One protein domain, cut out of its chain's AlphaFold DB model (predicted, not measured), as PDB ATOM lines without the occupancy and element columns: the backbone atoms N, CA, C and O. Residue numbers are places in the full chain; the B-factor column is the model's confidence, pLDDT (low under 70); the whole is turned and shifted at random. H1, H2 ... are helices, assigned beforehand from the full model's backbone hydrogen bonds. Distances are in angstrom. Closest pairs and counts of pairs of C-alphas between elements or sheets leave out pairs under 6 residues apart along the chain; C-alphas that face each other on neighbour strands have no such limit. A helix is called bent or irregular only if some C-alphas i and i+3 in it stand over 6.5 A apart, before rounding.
ATOM      1  N   GLU A   2     -67.237 -50.309  56.046       50.09
ATOM      2  CA  GLU A   2     -66.099 -50.833  55.256       50.09
ATOM      3  C   GLU A   2     -65.952 -50.243  53.838       50.09
ATOM      4  O   GLU A   2     -64.837 -50.046  53.361       50.09
ATOM      5  N   GLU A   3     -67.056 -49.886  53.174       42.50
ATOM      6  CA  GLU A   3     -67.014 -49.332  51.810       42.50
ATOM      7  C   GLU A   3     -66.389 -47.923  51.749       42.50
ATOM      8  O   GLU A   3     -65.742 -47.556  50.767       42.50
ATOM      9  N   ILE A   4     -66.527 -47.141  52.826       50.19
ATOM     10  CA  ILE A   4     -65.919 -45.808  52.953       50.19
ATOM     11  C   ILE A   4     -64.413 -45.951  53.206       50.19
ATOM     12  O   ILE A   4     -63.617 -45.234  52.603       50.19
ATOM     13  N   THR A   5     -64.006 -46.930  54.016       43.47
ATOM     14  CA  THR A   5     -62.595 -47.228  54.299       43.47
ATOM     15  C   THR A   5     -61.852 -47.702  53.047       43.47
ATOM     16  O   THR A   5     -60.735 -47.256  52.801       43.47
ATOM     17  N   CYS A   6     -62.481 -48.529  52.203       38.88
ATOM     18  CA  CYS A   6     -61.888 -49.004  50.946       38.88
ATOM     19  C   CYS A   6     -61.733 -47.874  49.906       38.88
ATOM     20  O   CYS A   6     -60.688 -47.756  49.256       38.88
ATOM     21  N   LYS A   7     -62.724 -46.974  49.806       38.28
ATOM     22  CA  LYS A   7     -62.647 -45.777  48.948       38.28
ATOM     23  C   LYS A   7     -61.573 -44.800  49.432       38.28
ATOM     24  O   LYS A   7     -60.767 -44.351  48.624       38.28
ATOM     25  N   LEU A   8     -61.489 -44.538  50.737       45.31
ATOM     26  CA  LEU A   8     -60.444 -43.685  51.319       45.31
ATOM     27  C   LEU A   8     -59.040 -44.285  51.161       45.31
ATOM     28  O   LEU A   8     -58.100 -43.549  50.876       45.31
ATOM     29  N   TYR A   9     -58.883 -45.606  51.292       43.19
ATOM     30  CA  TYR A   9     -57.597 -46.281  51.095       43.19
ATOM     31  C   TYR A   9     -57.142 -46.243  49.630       43.19
ATOM     32  O   TYR A   9     -55.965 -46.007  49.358       43.19
ATOM     33  N   THR A  10     -58.079 -46.403  48.691       41.69
ATOM     34  CA  THR A  10     -57.840 -46.282  47.241       41.69
ATOM     35  C   THR A  10     -57.492 -44.844  46.841       41.69
ATOM     36  O   THR A  10     -56.542 -44.620  46.093       41.69
ATOM     37  N   ILE A  11     -58.199 -43.849  47.388       51.78
ATOM     38  CA  ILE A  11     -57.889 -42.426  47.169       51.78
ATOM     39  C   ILE A  11     -56.497 -42.106  47.726       51.78
ATOM     40  O   ILE A  11     -55.640 -41.613  46.996       51.78
ATOM     41  N   ARG A  12     -56.207 -42.511  48.966       40.47
ATOM     42  CA  ARG A  12     -54.912 -42.274  49.620       40.47
ATOM     43  C   ARG A  12     -53.741 -42.959  48.909       40.47
ATOM     44  O   ARG A  12     -52.661 -42.383  48.822       40.47
ATOM     45  N   THR A  13     -53.927 -44.163  48.369       46.94
ATOM     46  CA  THR A  13     -52.889 -44.828  47.559       46.94
ATOM     47  C   THR A  13     -52.682 -44.143  46.210       46.94
ATOM     48  O   THR A  13     -51.536 -44.009  45.782       46.94
ATOM     49  N   SER A  14     -53.745 -43.637  45.574       53.50
ATOM     50  CA  SER A  14     -53.621 -42.850  44.341       53.50
ATOM     51  C   SER A  14     -52.906 -41.510  44.564       53.50
ATOM     52  O   SER A  14     -52.047 -41.138  43.770       53.50
ATOM     53  N   GLU A  15     -53.158 -40.839  45.689       50.78
ATOM     54  CA  GLU A  15     -52.489 -39.590  46.069       50.78
ATOM     55  C   GLU A  15     -51.010 -39.798  46.410       50.78
ATOM     56  O   GLU A  15     -50.178 -38.984  46.016       50.78
ATOM     57  N   ILE A  16     -50.649 -40.903  47.076       51.41
ATOM     58  CA  ILE A  16     -49.244 -41.263  47.332       51.41
ATOM     59  C   ILE A  16     -48.506 -41.533  46.016       51.41
ATOM     60  O   ILE A  16     -47.383 -41.059  45.837       51.41
ATOM     61  N   LEU A  17     -49.132 -42.248  45.072       54.81
ATOM     62  CA  LEU A  17     -48.542 -42.481  43.751       54.81
ATOM     63  C   LEU A  17     -48.335 -41.166  42.988       54.81
ATOM     64  O   LEU A  17     -47.260 -40.955  42.431       54.81
ATOM     65  N   VAL A  18     -49.320 -40.265  43.014       56.81
ATOM     66  CA  VAL A  18     -49.227 -38.934  42.394       56.81
ATOM     67  C   VAL A  18     -48.151 -38.079  43.074       56.81
ATOM     68  O   VAL A  18     -47.364 -37.430  42.389       56.81
ATOM     69  N   ALA A  19     -48.044 -38.116  44.404       56.75
ATOM     70  CA  ALA A  19     -47.022 -37.383  45.152       56.75
ATOM     71  C   ALA A  19     -45.596 -37.861  44.824       56.75
ATOM     72  O   ALA A  19     -44.673 -37.049  44.759       56.75
ATOM     73  N   ILE A  20     -45.414 -39.160  44.568       60.06
ATOM     74  CA  ILE A  20     -44.139 -39.721  44.097       60.06
ATOM     75  C   ILE A  20     -43.885 -39.328  42.633       60.06
ATOM     76  O   ILE A  20     -42.766 -38.956  42.281       60.06
ATOM     77  N   GLN A  21     -44.910 -39.380  41.779       61.81
ATOM     78  CA  GLN A  21     -44.810 -39.043  40.354       61.81
ATOM     79  C   GLN A  21     -44.532 -37.560  40.097       61.81
ATOM     80  O   GLN A  21     -43.871 -37.228  39.116       61.81
ATOM     81  N   GLU A  22     -44.994 -36.676  40.980       67.62
ATOM     82  CA  GLU A  22     -44.765 -35.234  40.894       67.62
ATOM     83  C   GLU A  22     -43.684 -34.724  41.864       67.62
ATOM     84  O   GLU A  22     -43.619 -33.516  42.134       67.62
ATOM     85  N   ASN A  23     -42.859 -35.617  42.420       84.25
ATOM     86  CA  ASN A  23     -41.715 -35.224  43.233       84.25
ATOM     87  C   ASN A  23     -40.661 -34.551  42.342       84.25
ATOM     88  O   ASN A  23     -40.117 -35.172  41.426       84.25
ATOM     89  N   GLU A  24     -40.359 -33.287  42.630       88.38
ATOM     90  CA  GLU A  24     -39.458 -32.473  41.810       88.38
ATOM     91  C   GLU A  24     -38.065 -33.095  41.684       88.38
ATOM     92  O   GLU A  24     -37.531 -33.188  40.582       88.38
ATOM     93  N   GLY A  25     -37.516 -33.616  42.785       90.06
ATOM     94  CA  GLY A  25     -36.200 -34.251  42.794       90.06
ATOM     95  C   GLY A  25     -36.133 -35.501  41.914       90.06
ATOM     96  O   GLY A  25     -35.132 -35.721  41.232       90.06
ATOM     97  N   ILE A  26     -37.208 -36.296  41.867       90.88
ATOM     98  CA  ILE A  26     -37.289 -37.476  40.991       90.88
ATOM     99  C   ILE A  26     -37.370 -37.048  39.520       90.88
ATOM    100  O   ILE A  26     -36.633 -37.574  38.687       90.88
ATOM    101  N   LEU A  27     -38.221 -36.071  39.196       92.75
ATOM    102  CA  LEU A  27     -38.366 -35.557  37.829       92.75
ATOM    103  C   LEU A  27     -37.061 -34.936  37.309       92.75
ATOM    104  O   LEU A  27     -36.672 -35.162  36.160       92.75
ATOM    105  N   GLU A  28     -36.348 -34.201  38.160       94.69
ATOM    106  CA  GLU A  28     -35.033 -33.657  37.832       94.69
ATOM    107  C   GLU A  28     -33.979 -34.751  37.655       94.69
ATOM    108  O   GLU A  28     -33.186 -34.680  36.714       94.69
ATOM    109  N   ALA A  29     -33.978 -35.785  38.501       95.62
ATOM    110  CA  ALA A  29     -33.083 -36.929  38.346       95.62
ATOM    111  C   ALA A  29     -33.340 -37.675  37.028       95.62
ATOM    112  O   ALA A  29     -32.391 -38.045  36.332       95.62
ATOM    113  N   TYR A  30     -34.605 -37.827  36.635       95.25
ATOM    114  CA  TYR A  30     -34.993 -38.395  35.347       95.25
ATOM    115  C   TYR A  30     -34.488 -37.559  34.174       95.25
ATOM    116  O   TYR A  30     -33.777 -38.094  33.318       95.25
ATOM    117  N   ALA A  31     -34.756 -36.253  34.155       96.25
ATOM    118  CA  ALA A  31     -34.238 -35.381  33.102       96.25
ATOM    119  C   ALA A  31     -32.703 -35.344  33.082       96.25
ATOM    120  O   ALA A  31     -32.101 -35.333  32.012       96.25
ATOM    121  N   LYS A  32     -32.046 -35.399  34.244       96.94
ATOM    122  CA  LYS A  32     -30.586 -35.503  34.323       96.94
ATOM    123  C   LYS A  32     -30.086 -36.812  33.718       96.94
ATOM    124  O   LYS A  32     -29.130 -36.768  32.955       96.94
ATOM    125  N   SER A  33     -30.731 -37.941  34.015       96.38
ATOM    126  CA  SER A  33     -30.363 -39.252  33.460       96.38
ATOM    127  C   SER A  33     -30.527 -39.312  31.939       96.38
ATOM    128  O   SER A  33     -29.692 -39.898  31.252       96.38
ATOM    129  N   TRP A  34     -31.551 -38.635  31.414       96.69
ATOM    130  CA  TRP A  34     -31.760 -38.441  29.984       96.69
ATOM    131  C   TRP A  34     -30.627 -37.614  29.369       96.69
ATOM    132  O   TRP A  34     -29.926 -38.056  28.465       96.69
ATOM    133  N   VAL A  35     -30.387 -36.417  29.906       96.81
ATOM    134  CA  VAL A  35     -29.396 -35.469  29.370       96.81
ATOM    135  C   VAL A  35     -27.961 -35.972  29.552       96.81
ATOM    136  O   VAL A  35     -27.078 -35.611  28.776       96.81
ATOM    137  N   SER A  36     -27.682 -36.818  30.543       96.19
ATOM    138  CA  SER A  36     -26.356 -37.418  30.723       96.19
ATOM    139  C   SER A  36     -26.119 -38.651  29.851       96.19
ATOM    140  O   SER A  36     -24.990 -39.126  29.801       96.19
ATOM    141  N   GLY A  37     -27.154 -39.180  29.193       95.12
ATOM    142  CA  GLY A  37     -27.089 -40.436  28.445       95.12
ATOM    143  C   GLY A  37     -27.146 -41.700  29.317       95.12
ATOM    144  O   GLY A  37     -26.974 -42.819  28.841       95.12
ATOM    145  N   ALA A  38     -27.399 -41.557  30.623       96.06
ATOM    146  CA  ALA A  38     -27.537 -42.708  31.521       96.06
ATOM    147  C   ALA A  38     -28.782 -43.555  31.190       96.06
ATOM    148  O   ALA A  38     -28.851 -44.730  31.553       96.06
ATOM    149  N   LEU A  39     -29.753 -42.962  30.490       94.12
ATOM    150  CA  LEU A  39     -30.981 -43.615  30.053       94.12
ATOM    151  C   LEU A  39     -30.838 -44.342  28.700       94.12
ATOM    152  O   LEU A  39     -31.683 -45.170  28.371       94.12
ATOM    153  N   ASP A  40     -29.763 -44.113  27.942       95.00
ATOM    154  CA  ASP A  40     -29.634 -44.541  26.535       95.00
ATOM    155  C   ASP A  40     -29.672 -46.060  26.383       95.00
ATOM    156  O   ASP A  40     -30.338 -46.606  25.500       95.00
ATOM    157  N   ARG A  41     -28.996 -46.773  27.289       94.31
ATOM    158  CA  ARG A  41     -29.013 -48.241  27.308       94.31
ATOM    159  C   ARG A  41     -30.411 -48.769  27.617       94.31
ATOM    160  O   ARG A  41     -30.865 -49.713  26.979       94.31
ATOM    161  N   ALA A  42     -31.085 -48.155  28.586       91.25
ATOM    162  CA  ALA A  42     -32.433 -48.522  28.995       91.25
ATOM    163  C   ALA A  42     -33.460 -48.255  27.880       91.25
ATOM    164  O   ALA A  42     -34.385 -49.053  27.722       91.25
ATOM    165  N   ALA A  43     -33.273 -47.179  27.108       91.12
ATOM    166  CA  ALA A  43     -34.068 -46.847  25.928       91.12
ATOM    167  C   ALA A  43     -33.825 -47.844  24.787       91.12
ATOM    168  O   ALA A  43     -34.765 -48.459  24.296       91.12
ATOM    169  N   THR A  44     -32.556 -48.100  24.453       92.38
ATOM    170  CA  THR A  44     -32.153 -49.061  23.408       92.38
ATOM    171  C   THR A  44     -32.711 -50.465  23.659       92.38
ATOM    172  O   THR A  44     -33.031 -51.194  22.726       92.38
ATOM    173  N   GLN A  45     -32.835 -50.858  24.928       91.94
ATOM    174  CA  GLN A  45     -33.349 -52.167  25.333       91.94
ATOM    175  C   GLN A  45     -34.876 -52.215  25.503       91.94
ATOM    176  O   GLN A  45     -35.398 -53.270  25.858       91.94
ATOM    177  N   GLY A  46     -35.592 -51.099  25.318       83.44
ATOM    178  CA  GLY A  46     -37.035 -51.031  25.571       83.44
ATOM    179  C   GLY A  46     -37.405 -51.381  27.018       83.44
ATOM    180  O   GLY A  46     -38.411 -52.040  27.272       83.44
ATOM    181  N   SER A  47     -36.552 -51.015  27.978       86.62
ATOM    182  CA  SER A  47     -36.718 -51.436  29.370       86.62
ATOM    183  C   SER A  47     -37.914 -50.761  30.051       86.62
ATOM    184  O   SER A  47     -38.237 -49.602  29.791       86.62
ATOM    185  N   ILE A  48     -38.494 -51.450  31.038       83.94
ATOM    186  CA  ILE A  48     -39.572 -50.907  31.880       83.94
ATOM    187  C   ILE A  48     -39.131 -49.613  32.580       83.94
ATOM    188  O   ILE A  48     -39.921 -48.683  32.713       83.94
ATOM    189  N   ALA A  49     -37.861 -49.525  32.992       86.12
ATOM    190  CA  ALA A  49     -37.311 -48.320  33.607       86.12
ATOM    191  C   ALA A  49     -37.403 -47.112  32.661       86.12
ATOM    192  O   ALA A  49     -37.863 -46.048  33.073       86.12
ATOM    193  N   PHE A  50     -37.043 -47.291  31.387       89.00
ATOM    194  CA  PHE A  50     -37.201 -46.249  30.376       89.00
ATOM    195  C   PHE A  50     -38.672 -45.873  30.176       89.00
ATOM    196  O   PHE A  50     -39.009 -44.690  30.236       89.00
ATOM    197  N   THR A  51     -39.564 -46.860  30.039       87.06
ATOM    198  CA  THR A  51     -41.005 -46.613  29.885       87.06
ATOM    199  C   THR A  51     -41.589 -45.816  31.056       87.06
ATOM    200  O   THR A  51     -42.380 -44.898  30.839       87.06
ATOM    201  N   LEU A  52     -41.189 -46.129  32.292       86.88
ATOM    202  CA  LEU A  52     -41.635 -45.421  33.495       86.88
ATOM    203  C   LEU A  52     -41.139 -43.974  33.521       86.88
ATOM    204  O   LEU A  52     -41.936 -43.061  33.744       86.88
ATOM    205  N   VAL A  53     -39.849 -43.756  33.249       91.06
ATOM    206  CA  VAL A  53     -39.257 -42.411  33.166       91.06
ATOM    207  C   VAL A  53     -39.979 -41.572  32.115       91.06
ATOM    208  O   VAL A  53     -40.426 -40.460  32.408       91.06
ATOM    209  N   LEU A  54     -40.153 -42.129  30.914       90.75
ATOM    210  CA  LEU A  54     -40.844 -41.482  29.805       90.75
ATOM    211  C   LEU A  54     -42.286 -41.122  30.182       90.75
ATOM    212  O   LEU A  54     -42.732 -40.000  29.946       90.75
ATOM    213  N   HIS A  55     -43.005 -42.055  30.811       87.25
ATOM    214  CA  HIS A  55     -44.386 -41.853  31.238       87.25
ATOM    215  C   HIS A  55     -44.521 -40.750  32.293       87.25
ATOM    216  O   HIS A  55     -45.433 -39.923  32.194       87.25
ATOM    217  N   HIS A  56     -43.630 -40.734  33.288       88.31
ATOM    218  CA  HIS A  56     -43.655 -39.753  34.372       88.31
ATOM    219  C   HIS A  56     -43.325 -38.359  33.843       88.31
ATOM    220  O   HIS A  56     -44.099 -37.431  34.070       88.31
ATOM    221  N   LEU A  57     -42.241 -38.221  33.072       91.88
ATOM    222  CA  LEU A  57     -41.868 -36.943  32.463       91.88
ATOM    223  C   LEU A  57     -42.970 -36.432  31.528       91.88
ATOM    224  O   LEU A  57     -43.369 -35.275  31.631       91.88
ATOM    225  N   SER A  58     -43.487 -37.285  30.640       91.38
ATOM    226  CA  SER A  58     -44.519 -36.898  29.671       91.38
ATOM    227  C   SER A  58     -45.816 -36.494  30.374       91.38
ATOM    228  O   SER A  58     -46.397 -35.452  30.074       91.38
ATOM    229  N   SER A  59     -46.253 -37.258  31.381       87.06
ATOM    230  CA  SER A  59     -47.458 -36.910  32.143       87.06
ATOM    231  C   SER A  59     -47.272 -35.630  32.955       87.06
ATOM    232  O   SER A  59     -48.174 -34.796  32.961       87.06
ATOM    233  N   PHE A  60     -46.109 -35.428  33.579       89.06
ATOM    234  CA  PHE A  60     -45.816 -34.192  34.297       89.06
ATOM    235  C   PHE A  60     -45.831 -32.975  33.365       89.06
ATOM    236  O   PHE A  60     -46.460 -31.969  33.680       89.06
ATOM    237  N   VAL A  61     -45.186 -33.063  32.199       91.62
ATOM    238  CA  VAL A  61     -45.095 -31.929  31.272       91.62
ATOM    239  C   VAL A  61     -46.437 -31.619  30.610       91.62
ATOM    240  O   VAL A  61     -46.813 -30.453  30.537       91.62
ATOM    241  N   PHE A  62     -47.166 -32.636  30.148       89.19
ATOM    242  CA  PHE A  62     -48.331 -32.431  29.282       89.19
ATOM    243  C   PHE A  62     -49.689 -32.519  29.983       89.19
ATOM    244  O   PHE A  62     -50.690 -32.147  29.384       89.19
ATOM    245  N   LYS A  63     -49.760 -33.034  31.218       82.31
ATOM    246  CA  LYS A  63     -51.038 -33.215  31.941       82.31
ATOM    247  C   LYS A  63     -51.084 -32.533  33.304       82.31
ATOM    248  O   LYS A  63     -52.154 -32.461  33.902       82.31
ATOM    249  N   SER A  64     -49.953 -32.059  33.829       69.94
ATOM    250  CA  SER A  64     -49.967 -31.295  35.076       69.94
ATOM    251  C   SER A  64     -50.561 -29.911  34.815       69.94
ATOM    252  O   SER A  64     -49.932 -29.055  34.196       69.94
ATOM    253  N   HIS A  65     -51.787 -29.696  35.292       63.00
ATOM    254  CA  HIS A  65     -52.477 -28.402  35.238       63.00
ATOM    255  C   HIS A  65     -52.116 -27.480  36.412       63.00
ATOM    256  O   HIS A  65     -52.695 -26.402  36.551       63.00
ATOM    257  N   LYS A  66     -51.193 -27.894  37.286       65.69
ATOM    258  CA  LYS A  66     -50.870 -27.125  38.483       65.69
ATOM    259  C   LYS A  66     -49.897 -25.996  38.132       65.69
ATOM    260  O   LYS A  66     -48.769 -26.234  37.699       65.69
ATOM    261  N   SER A  67     -50.368 -24.758  38.282       64.38
ATOM    262  CA  SER A  67     -49.612 -23.542  37.960       64.38
ATOM    263  C   SER A  67     -48.371 -23.353  38.837       64.38
ATOM    264  O   SER A  67     -47.400 -22.744  38.391       64.38
ATOM    265  N   ASP A  68     -48.365 -23.916  40.047       77.31
ATOM    266  CA  ASP A  68     -47.257 -23.860  41.008       77.31
ATOM    267  C   ASP A  68     -45.980 -24.554  40.503       77.31
ATOM    268  O   ASP A  68     -44.878 -24.141  40.856       77.31
ATOM    269  N   LYS A  69     -46.102 -25.545  39.611       85.94
ATOM    270  CA  LYS A  69     -44.963 -26.298  39.054       85.94
ATOM    271  C   LYS A  69     -44.564 -25.881  37.636       85.94
ATOM    272  O   LYS A  69     -43.780 -26.573  36.976       85.94
ATOM    273  N   LEU A  70     -45.055 -24.735  37.161       89.88
ATOM    274  CA  LEU A  70     -44.765 -24.224  35.818       89.88
ATOM    275  C   LEU A  70     -43.266 -23.959  35.601       89.88
ATOM    276  O   LEU A  70     -42.729 -24.299  34.547       89.88
ATOM    277  N   LEU A  71     -42.570 -23.438  36.617       91.94
ATOM    278  CA  LEU A  71     -41.121 -23.209  36.556       91.94
ATOM    279  C   LEU A  71     -40.344 -24.514  36.339       91.94
ATOM    280  O   LEU A  71     -39.462 -24.574  35.478       91.94
ATOM    281  N   LEU A  72     -40.698 -25.574  37.074       93.06
ATOM    282  CA  LEU A  72     -40.080 -26.886  36.913       93.06
ATOM    283  C   LEU A  72     -40.388 -27.465  35.530       93.06
ATOM    284  O   LEU A  72     -39.470 -27.892  34.835       93.06
ATOM    285  N   ARG A  73     -41.650 -27.422  35.089       93.88
ATOM    286  CA  ARG A  73     -42.040 -27.875  33.745       93.88
ATOM    287  C   ARG A  73     -41.199 -27.198  32.665       93.88
ATOM    288  O   ARG A  73     -40.598 -27.887  31.840       93.88
ATOM    289  N   ASN A  74     -41.104 -25.872  32.703       95.38
ATOM    290  CA  ASN A  74     -40.360 -25.105  31.708       95.38
ATOM    291  C   ASN A  74     -38.862 -25.435  31.761       95.38
ATOM    292  O   ASN A  74     -38.227 -25.612  30.719       95.38
ATOM    293  N   LYS A  75     -38.292 -25.600  32.961       95.81
ATOM    294  CA  LYS A  75     -36.903 -26.050  33.144       95.81
ATOM    295  C   LYS A  75     -36.656 -27.415  32.494       95.81
ATOM    296  O   LYS A  75     -35.686 -27.554  31.745       95.81
ATOM    297  N   LEU A  76     -37.520 -28.400  32.743       96.44
ATOM    298  CA  LEU A  76     -37.389 -29.745  32.174       96.44
ATOM    299  C   LEU A  76     -37.514 -29.713  30.648       96.44
ATOM    300  O   LEU A  76     -36.639 -30.238  29.962       96.44
ATOM    301  N   VAL A  77     -38.529 -29.029  30.109       96.81
ATOM    302  CA  VAL A  77     -38.726 -28.890  28.656       96.81
ATOM    303  C   VAL A  77     -37.506 -28.264  27.987       96.81
ATOM    304  O   VAL A  77     -36.975 -28.822  27.026       96.81
ATOM    305  N   LYS A  78     -36.999 -27.144  28.516       98.00
ATOM    306  CA  LYS A  78     -35.795 -26.496  27.978       98.00
ATOM    307  C   LYS A  78     -34.585 -27.428  28.031       98.00
ATOM    308  O   LYS A  78     -33.773 -27.417  27.109       98.00
ATOM    309  N   SER A  79     -34.447 -28.224  29.092       97.75
ATOM    310  CA  SER A  79     -33.361 -29.196  29.226       97.75
ATOM    311  C   SER A  79     -33.443 -30.297  28.164       97.75
ATOM    312  O   SER A  79     -32.440 -30.585  27.514       97.75
ATOM    313  N   LEU A  80     -34.633 -30.863  27.950       97.56
ATOM    314  CA  LEU A  80     -34.874 -31.905  26.949       97.56
ATOM    315  C   LEU A  80     -34.678 -31.376  25.521       97.56
ATOM    316  O   LEU A  80     -33.982 -32.003  24.729       97.56
ATOM    317  N   LEU A  81     -35.190 -30.183  25.202       97.44
ATOM    318  CA  LEU A  81     -35.005 -29.564  23.883       97.44
ATOM    319  C   LEU A  81     -33.534 -29.246  23.587       97.44
ATOM    320  O   LEU A  81     -33.078 -29.415  22.456       97.44
ATOM    321  N   ARG A  82     -32.762 -28.812  24.592       97.44
ATOM    322  CA  ARG A  82     -31.311 -28.598  24.441       97.44
ATOM    323  C   ARG A  82     -30.569 -29.898  24.165       97.44
ATOM    324  O   ARG A  82     -29.627 -29.890  23.379       97.44
ATOM    325  N   ASP A  83     -30.962 -30.982  24.824       97.38
ATOM    326  CA  ASP A  83     -30.380 -32.300  24.601       97.38
ATOM    327  C   ASP A  83     -30.727 -32.830  23.202       97.38
ATOM    328  O   ASP A  83     -29.809 -33.128  22.441       97.38
ATOM    329  N   TYR A  84     -32.002 -32.776  22.799       96.50
ATOM    330  CA  TYR A  84     -32.456 -33.086  21.434       96.50
ATOM    331  C   TYR A  84     -31.696 -32.288  20.358       96.50
ATOM    332  O   TYR A  84     -31.231 -32.849  19.365       96.50
ATOM    333  N   SER A  85     -31.495 -30.984  20.575       95.69
ATOM    334  CA  SER A  85     -30.737 -30.124  19.653       95.69
ATOM    335  C   SER A  85     -29.291 -30.600  19.454       95.69
ATOM    336  O   SER A  85     -28.749 -30.511  18.351       95.69
ATOM    337  N   ARG A  86     -28.660 -31.115  20.518       95.56
ATOM    338  CA  ARG A  86     -27.235 -31.486  20.547       95.56
ATOM    339  C   ARG A  86     -26.974 -32.946  20.184       95.56
ATOM    340  O   ARG A  86     -25.888 -33.250  19.699       95.56
ATOM    341  N   LYS A  87     -27.926 -33.843  20.441       94.38
ATOM    342  CA  LYS A  87     -27.755 -35.296  20.337       94.38
ATOM    343  C   LYS A  87     -28.798 -35.896  19.413       94.38
ATOM    344  O   LYS A  87     -29.898 -36.249  19.829       94.38
ATOM    345  N   LYS A  88     -28.427 -36.059  18.146       88.88
ATOM    346  CA  LYS A  88     -29.313 -36.627  17.121       88.88
ATOM    347  C   LYS A  88     -29.787 -38.039  17.446       88.88
ATOM    348  O   LYS A  88     -30.919 -38.379  17.133       88.88
ATOM    349  N   GLN A  89     -28.982 -38.824  18.154       89.94
ATOM    350  CA  GLN A  89     -29.376 -40.154  18.604       89.94
ATOM    351  C   GLN A  89     -30.528 -40.150  19.632       89.94
ATOM    352  O   GLN A  89     -31.150 -41.185  19.831       89.94
ATOM    353  N   HIS A  90     -30.854 -39.006  20.251       94.88
ATOM    354  CA  HIS A  90     -31.999 -38.871  21.166       94.88
ATOM    355  C   HIS A  90     -33.287 -38.411  20.463       94.88
ATOM    356  O   HIS A  90     -34.301 -38.198  21.126       94.88
ATOM    357  N   GLU A  91     -33.283 -38.269  19.132       94.56
ATOM    358  CA  GLU A  91     -34.475 -37.903  18.359       94.56
ATOM    359  C   GLU A  91     -35.624 -38.889  18.593       94.56
ATOM    360  O   GLU A  91     -36.713 -38.462  18.965       94.56
ATOM    361  N   GLY A  92     -35.364 -40.198  18.497       92.44
ATOM    362  CA  GLY A  92     -36.378 -41.229  18.752       92.44
ATOM    363  C   GLY A  92     -36.986 -41.121  20.151       92.44
ATOM    364  O   GLY A  92     -38.203 -41.081  20.298       92.44
ATOM    365  N   MET A  93     -36.143 -40.935  21.172       94.19
ATOM    366  CA  MET A  93     -36.605 -40.741  22.548       94.19
ATOM    367  C   MET A  93     -37.493 -39.490  22.675       94.19
ATOM    368  O   MET A  93     -38.531 -39.531  23.335       94.19
ATOM    369  N   MET A  94     -37.125 -38.379  22.025       95.94
ATOM    370  CA  MET A  94     -37.915 -37.140  22.043       95.94
ATOM    371  C   MET A  94     -39.278 -37.314  21.361       95.94
ATOM    372  O   MET A  94     -40.292 -36.841  21.883       95.94
ATOM    373  N   LEU A  95     -39.324 -38.017  20.228       93.88
ATOM    374  CA  LEU A  95     -40.577 -38.332  19.541       93.88
ATOM    375  C   LEU A  95     -41.467 -39.217  20.420       93.88
ATOM    376  O   LEU A  95     -42.635 -38.889  20.620       93.88
ATOM    377  N   GLU A  96     -40.908 -40.260  21.041       91.75
ATOM    378  CA  GLU A  96     -41.633 -41.118  21.984       91.75
ATOM    379  C   GLU A  96     -42.169 -40.337  23.191       91.75
ATOM    380  O   GLU A  96     -43.293 -40.572  23.637       91.75
ATOM    381  N   PHE A  97     -41.410 -39.370  23.711       93.88
ATOM    382  CA  PHE A  97     -41.828 -38.513  24.823       93.88
ATOM    383  C   PHE A  97     -43.071 -37.683  24.472       93.88
ATOM    384  O   PHE A  97     -44.028 -37.635  25.259       93.88
ATOM    385  N   ILE A  98     -43.075 -37.073  23.282       92.75
ATOM    386  CA  ILE A  98     -44.190 -36.254  22.787       92.75
ATOM    387  C   ILE A  98     -45.379 -37.135  22.429       92.75
ATOM    388  O   ILE A  98     -46.507 -36.806  22.790       92.75
ATOM    389  N   GLN A  99     -45.147 -38.270  21.778       88.75
ATOM    390  CA  GLN A  99     -46.206 -39.172  21.341       88.75
ATOM    391  C   GLN A  99     -46.760 -40.047  22.460       88.75
ATOM    392  O   GLN A  99     -47.795 -40.668  22.231       88.75
ATOM    393  N   ASN A 100     -46.126 -40.110  23.646       76.75
ATOM    394  CA  ASN A 100     -46.493 -41.025  24.733       76.75
ATOM    395  C   ASN A 100     -47.984 -40.902  25.085       76.75
ATOM    396  O   ASN A 100     -48.426 -40.072  25.890       76.75
ATOM    397  N   THR A 101     -48.781 -41.737  24.442       59.09
ATOM    398  CA  THR A 101     -50.233 -41.755  24.508       59.09
ATOM    399  C   THR A 101     -50.614 -43.071  25.150       59.09
ATOM    400  O   THR A 101     -51.211 -43.919  24.520       59.09
ATOM    401  N   LYS A 102     -50.253 -43.226  26.435       55.84
ATOM    402  CA  LYS A 102     -50.678 -44.320  27.332       55.84
ATOM    403  C   LYS A 102     -50.507 -45.747  26.754       55.84
ATOM    404  O   LYS A 102     -51.326 -46.180  25.951       55.84
ATOM    405  N   PRO A 103     -49.670 -46.600  27.366       45.03
ATOM    406  CA  PRO A 103     -49.809 -48.053  27.206       45.03
ATOM    407  C   PRO A 103     -51.227 -48.559  27.558       45.03
ATOM    408  O   PRO A 103     -51.744 -49.465  26.915       45.03
ATOM    409  N   CYS A 104     -51.924 -47.911  28.506       38.88
ATOM    410  CA  CYS A 104     -53.300 -48.274  28.877       38.88
ATOM    411  C   CYS A 104     -54.374 -47.924  27.833       38.88
ATOM    412  O   CYS A 104     -55.502 -48.388  27.972       38.88
ATOM    413  N   ALA A 105     -54.082 -47.094  26.826       40.38
ATOM    414  CA  ALA A 105     -55.066 -46.789  25.788       40.38
ATOM    415  C   ALA A 105     -55.169 -47.923  24.764       40.38
ATOM    416  O   ALA A 105     -56.247 -48.142  24.234       40.38
ATOM    417  N   ILE A 106     -54.103 -48.696  24.542       41.31
ATOM    418  CA  ILE A 106     -54.113 -49.806  23.578       41.31
ATOM    419  C   ILE A 106     -55.098 -50.905  24.013       41.31
ATOM    420  O   ILE A 106     -55.767 -51.490  23.173       41.31
ATOM    421  N   LEU A 107     -55.295 -51.101  25.323       38.00
ATOM    422  CA  LEU A 107     -56.278 -52.057  25.851       38.00
ATOM    423  C   LEU A 107     -57.743 -51.578  25.761       38.00
ATOM    424  O   LEU A 107     -58.648 -52.378  25.969       38.00
ATOM    425  N   LEU A 108     -58.002 -50.294  25.474       39.91
ATOM    426  CA  LEU A 108     -59.359 -49.715  25.449       39.91
ATOM    427  C   LEU A 108     -59.726 -49.027  24.118       39.91
ATOM    428  O   LEU A 108     -60.902 -48.772  23.865       39.91
ATOM    429  N   ALA A 109     -58.747 -48.729  23.259       40.69
ATOM    430  CA  ALA A 109     -58.914 -47.966  22.020       40.69
ATOM    431  C   ALA A 109     -59.259 -48.826  20.792       40.69
ATOM    432  O   ALA A 109     -59.341 -48.297  19.685       40.69
ATOM    433  N   GLU A 110     -59.561 -50.115  20.969       43.62
ATOM    434  CA  GLU A 110     -60.212 -50.916  19.920       43.62
ATOM    435  C   GLU A 110     -61.670 -50.477  19.653       43.62
ATOM    436  O   GLU A 110     -62.309 -50.949  18.714       43.62
ATOM    437  N   ARG A 111     -62.214 -49.511  20.412       41.75
ATOM    438  CA  ARG A 111     -63.510 -48.879  20.117       41.75
ATOM    439  C   ARG A 111     -63.364 -47.407  19.722       41.75
ATOM    440  O   ARG A 111     -63.366 -46.526  20.570       41.75
ATOM    441  N   LYS A 112     -63.410 -47.174  18.405       39.47
ATOM    442  CA  LYS A 112     -63.754 -45.916  17.704       39.47
ATOM    443  C   LYS A 112     -62.758 -44.742  17.801       39.47
ATOM    444  O   LYS A 112     -62.714 -44.016  18.782       39.47
ATOM    445  N   GLY A 113     -62.107 -44.439  16.669       44.53
ATOM    446  CA  GLY A 113     -61.687 -43.067  16.318       44.53
ATOM    447  C   GLY A 113     -60.268 -42.623  16.704       44.53
ATOM    448  O   GLY A 113     -60.010 -41.423  16.750       44.53
ATOM    449  N   GLY A 114     -59.340 -43.552  16.962       46.56
ATOM    450  CA  GLY A 114     -58.037 -43.263  17.589       46.56
ATOM    451  C   GLY A 114     -57.079 -42.314  16.847       46.56
ATOM    452  O   GLY A 114     -56.293 -41.634  17.501       46.56
ATOM    453  N   LEU A 115     -57.145 -42.208  15.514       49.31
ATOM    454  CA  LEU A 115     -56.158 -41.434  14.738       49.31
ATOM    455  C   LEU A 115     -56.351 -39.910  14.843       49.31
ATOM    456  O   LEU A 115     -55.381 -39.170  14.978       49.31
ATOM    457  N   SER A 116     -57.600 -39.430  14.830       46.44
ATOM    458  CA  SER A 116     -57.894 -37.988  14.917       46.44
ATOM    459  C   SER A 116     -57.604 -37.421  16.308       46.44
ATOM    460  O   SER A 116     -57.134 -36.293  16.413       46.44
ATOM    461  N   LEU A 117     -57.869 -38.201  17.363       51.59
ATOM    462  CA  LEU A 117     -57.645 -37.800  18.756       51.59
ATOM    463  C   LEU A 117     -56.149 -37.784  19.112       51.59
ATOM    464  O   LEU A 117     -55.707 -36.951  19.901       51.59
ATOM    465  N   GLN A 118     -55.359 -38.689  18.520       57.03
ATOM    466  CA  GLN A 118     -53.903 -38.663  18.663       57.03
ATOM    467  C   GLN A 118     -53.299 -37.402  18.045       57.03
ATOM    468  O   GLN A 118     -52.493 -36.744  18.701       57.03
ATOM    469  N   ARG A 119     -53.715 -37.031  16.827       59.47
ATOM    470  CA  ARG A 119     -53.188 -35.845  16.136       59.47
ATOM    471  C   ARG A 119     -53.468 -34.556  16.910       59.47
ATOM    472  O   ARG A 119     -52.542 -33.791  17.160       59.47
ATOM    473  N   SER A 120     -54.704 -34.383  17.391       60.59
ATOM    474  CA  SER A 120     -55.072 -33.226  18.221       60.59
ATOM    475  C   SER A 120     -54.300 -33.179  19.545       60.59
ATOM    476  O   SER A 120     -54.015 -32.101  20.056       60.59
ATOM    477  N   ASN A 121     -53.926 -34.337  20.104       79.94
ATOM    478  CA  ASN A 121     -53.144 -34.394  21.339       79.94
ATOM    479  C   ASN A 121     -51.673 -34.009  21.119       79.94
ATOM    480  O   ASN A 121     -51.060 -33.430  22.006       79.94
ATOM    481  N   VAL A 122     -51.097 -34.319  19.955       87.88
ATOM    482  CA  VAL A 122     -49.709 -33.950  19.634       87.88
ATOM    483  C   VAL A 122     -49.576 -32.447  19.399       87.88
ATOM    484  O   VAL A 122     -48.632 -31.841  19.898       87.88
ATOM    485  N   GLU A 123     -50.530 -31.834  18.699       90.62
ATOM    486  CA  GLU A 123     -50.555 -30.383  18.470       90.62
ATOM    487  C   GLU A 123     -50.615 -29.604  19.792       90.62
ATOM    488  O   GLU A 123     -49.791 -28.720  20.017       90.62
ATOM    489  N   GLU A 124     -51.500 -29.998  20.713       90.75
ATOM    490  CA  GLU A 124     -51.581 -29.416  22.063       90.75
ATOM    491  C   GLU A 124     -50.251 -29.546  22.826       90.75
ATOM    492  O   GLU A 124     -49.764 -28.590  23.432       90.75
ATOM    493  N   ARG A 125     -49.614 -30.720  22.758       92.88
ATOM    494  CA  ARG A 125     -48.308 -30.946  23.393       92.88
ATOM    495  C   ARG A 125     -47.214 -30.074  22.792       92.88
ATOM    496  O   ARG A 125     -46.378 -29.574  23.541       92.88
ATOM    497  N   LEU A 126     -47.207 -29.882  21.475       94.94
ATOM    498  CA  LEU A 126     -46.254 -28.997  20.808       94.94
ATOM    499  C   LEU A 126     -46.429 -27.544  21.263       94.94
ATOM    500  O   LEU A 126     -45.424 -26.881  21.510       94.94
ATOM    501  N   GLU A 127     -47.661 -27.070  21.456       94.50
ATOM    502  CA  GLU A 127     -47.910 -25.731  22.007       94.50
ATOM    503  C   GLU A 127     -47.417 -25.608  23.460       94.50
ATOM    504  O   GLU A 127     -46.711 -24.654  23.780       94.50
ATOM    505  N   ILE A 128     -47.617 -26.628  24.306       94.19
ATOM    506  CA  ILE A 128     -47.024 -26.661  25.660       94.19
ATOM    507  C   ILE A 128     -45.489 -26.550  25.602       94.19
ATOM    508  O   ILE A 128     -44.882 -25.855  26.425       94.19
ATOM    509  N   LEU A 129     -44.839 -27.219  24.639       96.06
ATOM    510  CA  LEU A 129     -43.389 -27.101  24.457       96.06
ATOM    511  C   LEU A 129     -42.976 -25.691  24.017       96.06
ATOM    512  O   LEU A 129     -41.955 -25.192  24.500       96.06
ATOM    513  N   LYS A 130     -43.744 -25.042  23.133       96.62
ATOM    514  CA  LYS A 130     -43.485 -23.660  22.697       96.62
ATOM    515  C   LYS A 130     -43.618 -22.670  23.842       96.62
ATOM    516  O   LYS A 130     -42.700 -21.876  24.047       96.62
ATOM    517  N   ASP A 131     -44.692 -22.759  24.619       95.25
ATOM    518  CA  ASP A 131     -44.923 -21.889  25.775       95.25
ATOM    519  C   ASP A 131     -43.777 -22.007  26.782       95.25
ATOM    520  O   ASP A 131     -43.219 -21.011  27.250       95.25
ATOM    521  N   ALA A 132     -43.344 -23.240  27.048       95.38
ATOM    522  CA  ALA A 132     -42.219 -23.521  27.928       95.38
ATOM    523  C   ALA A 132     -40.873 -22.976  27.416       95.38
ATOM    524  O   ALA A 132     -39.933 -22.840  28.205       95.38
ATOM    525  N   CYS A 133     -40.746 -22.645  26.126       96.19
ATOM    526  CA  CYS A 133     -39.550 -21.992  25.594       96.19
ATOM    527  C   CYS A 133     -39.440 -20.521  26.012       96.19
ATOM    528  O   CYS A 133     -38.338 -19.976  25.917       96.19
ATOM    529  N   GLU A 134     -40.529 -19.890  26.474       94.50
ATOM    530  CA  GLU A 134     -40.567 -18.490  26.933       94.50
ATOM    531  C   GLU A 134     -39.918 -17.524  25.919       94.50
ATOM    532  O   GLU A 134     -39.102 -16.672  26.263       94.50
ATOM    533  N   GLY A 135     -40.220 -17.713  24.629       93.75
ATOM    534  CA  GLY A 135     -39.706 -16.866  23.546       93.75
ATOM    535  C   GLY A 135     -38.258 -17.141  23.119       93.75
ATOM    536  O   GLY A 135     -37.722 -16.403  22.296       93.75
ATOM    537  N   ASN A 136     -37.600 -18.191  23.627       96.94
ATOM    538  CA  ASN A 136     -36.238 -18.523  23.209       96.94
ATOM    539  C   ASN A 136     -36.193 -18.992  21.734       96.94
ATOM    540  O   ASN A 136     -36.650 -20.101  21.441       96.94
ATOM    541  N   PRO A 137     -35.566 -18.238  20.807       95.62
ATOM    542  CA  PRO A 137     -35.640 -18.537  19.375       95.62
ATOM    543  C   PRO A 137     -34.923 -19.838  18.998       95.62
ATOM    544  O   PRO A 137     -35.358 -20.547  18.092       95.62
ATOM    545  N   SER A 138     -33.840 -20.182  19.706       95.88
ATOM    546  CA  SER A 138     -33.098 -21.420  19.445       95.88
ATOM    547  C   SER A 138     -33.925 -22.658  19.777       95.88
ATOM    548  O   SER A 138     -33.926 -23.605  19.002       95.88
ATOM    549  N   LEU A 139     -34.680 -22.626  20.880       96.94
ATOM    550  CA  LEU A 139     -35.534 -23.738  21.289       96.94
ATOM    551  C   LEU A 139     -36.810 -23.806  20.451       96.94
ATOM    552  O   LEU A 139     -37.191 -24.896  20.034       96.94
ATOM    553  N   LEU A 140     -37.415 -22.658  20.127       97.62
ATOM    554  CA  LEU A 140     -38.582 -22.598  19.240       97.62
ATOM    555  C   LEU A 140     -38.288 -23.233  17.878       97.62
ATOM    556  O   LEU A 140     -39.094 -24.011  17.374       97.62
ATOM    557  N   LYS A 141     -37.094 -22.997  17.318       97.19
ATOM    558  CA  LYS A 141     -36.658 -23.655  16.078       97.19
ATOM    559  C   LYS A 141     -36.641 -25.182  16.198       97.19
ATOM    560  O   LYS A 141     -36.956 -25.865  15.229       97.19
ATOM    561  N   GLU A 142     -36.262 -25.726  17.351       97.12
ATOM    562  CA  GLU A 142     -36.283 -27.176  17.569       97.12
ATOM    563  C   GLU A 142     -37.711 -27.720  17.688       97.12
ATOM    564  O   GLU A 142     -37.984 -28.797  17.160       97.12
ATOM    565  N   VAL A 143     -38.636 -26.967  18.294       96.56
ATOM    566  CA  VAL A 143     -40.060 -27.346  18.339       96.56
ATOM    567  C   VAL A 143     -40.678 -27.358  16.939       96.56
ATOM    568  O   VAL A 143     -41.399 -28.292  16.597       96.56
ATOM    569  N   GLU A 144     -40.339 -26.391  16.085       95.94
ATOM    570  CA  GLU A 144     -40.798 -26.389  14.689       95.94
ATOM    571  C   GLU A 144     -40.233 -27.567  13.881       95.94
ATOM    572  O   GLU A 144     -40.942 -28.141  13.059       95.94
ATOM    573  N   LYS A 145     -38.993 -28.007  14.147       95.25
ATOM    574  CA  LYS A 145     -38.476 -29.249  13.541       95.25
ATOM    575  C   LYS A 145     -39.279 -30.468  13.988       95.25
ATOM    576  O   LYS A 145     -39.611 -31.300  13.154       95.25
ATOM    577  N   LEU A 146     -39.600 -30.566  15.280       94.38
ATOM    578  CA  LEU A 146     -40.409 -31.666  15.816       94.38
ATOM    579  C   LEU A 146     -41.802 -31.699  15.180       94.38
ATOM    580  O   LEU A 146     -42.286 -32.774  14.854       94.38
ATOM    581  N   LYS A 147     -42.407 -30.535  14.923       92.69
ATOM    582  CA  LYS A 147     -43.699 -30.424  14.229       92.69
ATOM    583  C   LYS A 147     -43.680 -30.981  12.799       92.69
ATOM    584  O   LYS A 147     -44.710 -31.425  12.319       92.69
ATOM    585  N   VAL A 148     -42.540 -30.942  12.109       92.25
ATOM    586  CA  VAL A 148     -42.399 -31.532  10.763       92.25
ATOM    587  C   VAL A 148     -42.244 -33.057  10.826       92.25
ATOM    588  O   VAL A 148     -42.574 -33.743   9.863       92.25
ATOM    589  N   LEU A 149     -41.735 -33.586  11.944       88.88
ATOM    590  CA  LEU A 149     -41.479 -35.015  12.149       88.88
ATOM    591  C   LEU A 149     -42.683 -35.789  12.721       88.88
ATOM    592  O   LEU A 149     -42.646 -37.020  12.732       88.88
ATOM    593  N   LEU A 150     -43.708 -35.092  13.221       85.44
ATOM    594  CA  LEU A 150     -44.874 -35.638  13.927       85.44
ATOM    595  C   LEU A 150     -46.173 -35.419  13.143       85.44
ATOM    596  O   LEU A 150     -47.019 -36.341  13.165       85.44
TER     597      LEU A 150
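Overview. This is residues 2 to 150 of the 150 residues of the protein "transcriptional elongation regulator MINIYO-like" of Herrania umbratica (UniProt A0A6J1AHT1). A tight body of crossed helices, with H4 through its middle, has one long arm: residues 2 to 17 of H1 stick out from it. H2 runs beside H5, the hairpin of H8 and H9 packs across H5, and H6 packs on H4. The printed part has 149 residues with nine named helices, H1 to H9 in chain order, and no named strand: all helix. It is compact, with a radius of gyration of the C-alphas of 16.6 A and spans of 57 by 39 by 34 A.

Arrangement. Start at H5, residues 67 to 86, irregular, with C-alphas 68 and 71 7.6 A apart. H2, residues 24 to 35, touches it at a shallow tilt of 9 degrees, the same way; the closest C-alphas are those of Val 35 and Asp 83, 5.8 A apart. H8, residues 114 to 132, touches H5 with residues 129 to 132 alone, about perpendicular at 84 degrees, closest at C-alphas Asn 74 and Ala 132, 4.5 A. H9, residues 137 to 149, makes a hairpin with H8, closest at C-alphas Lys 130 and Leu 140, 6.1 A. H4, residues 48 to 63, touches H6, residues 88 to 99, irregular with C-alphas 89 and 92 7.1 A apart, by residues 54 to 58 alone; the closest C-alphas are Ser 58 and Phe 97, 5.8 A. H3, residues 40 to 44, touches H4 only at the corner, closest at C-alphas Ala 42 and Phe 50, 5.5 A. H1, residues 2 to 21, and H7, residues 103 to 106, touch no helix. Each O i to N i+4 pair is within hydrogen-bond range in H1, H2, H3, H4 and H8, but 14 of 16 in H5, 6 of 8 in H6 and 8 of 9 in H9; H7 is too short for one.

Along the chain. Find C-alpha 2 at (-66.099, -50.833, 55.256); H1 runs 28.5 A from there. H5 spans 29.4 A and H8 27.3 A. H9 ends at C-alpha 149, (-41.479, -35.015, 12.149).

Size, cuts and confidence. The farthest C-alphas, Glu 2 and Pro 137, are 57.1 A apart. The printed part has no cut, and no link is long. Look for pLDDT under 70 at residues 2 to 22, 64 to 67 and 101 to 120.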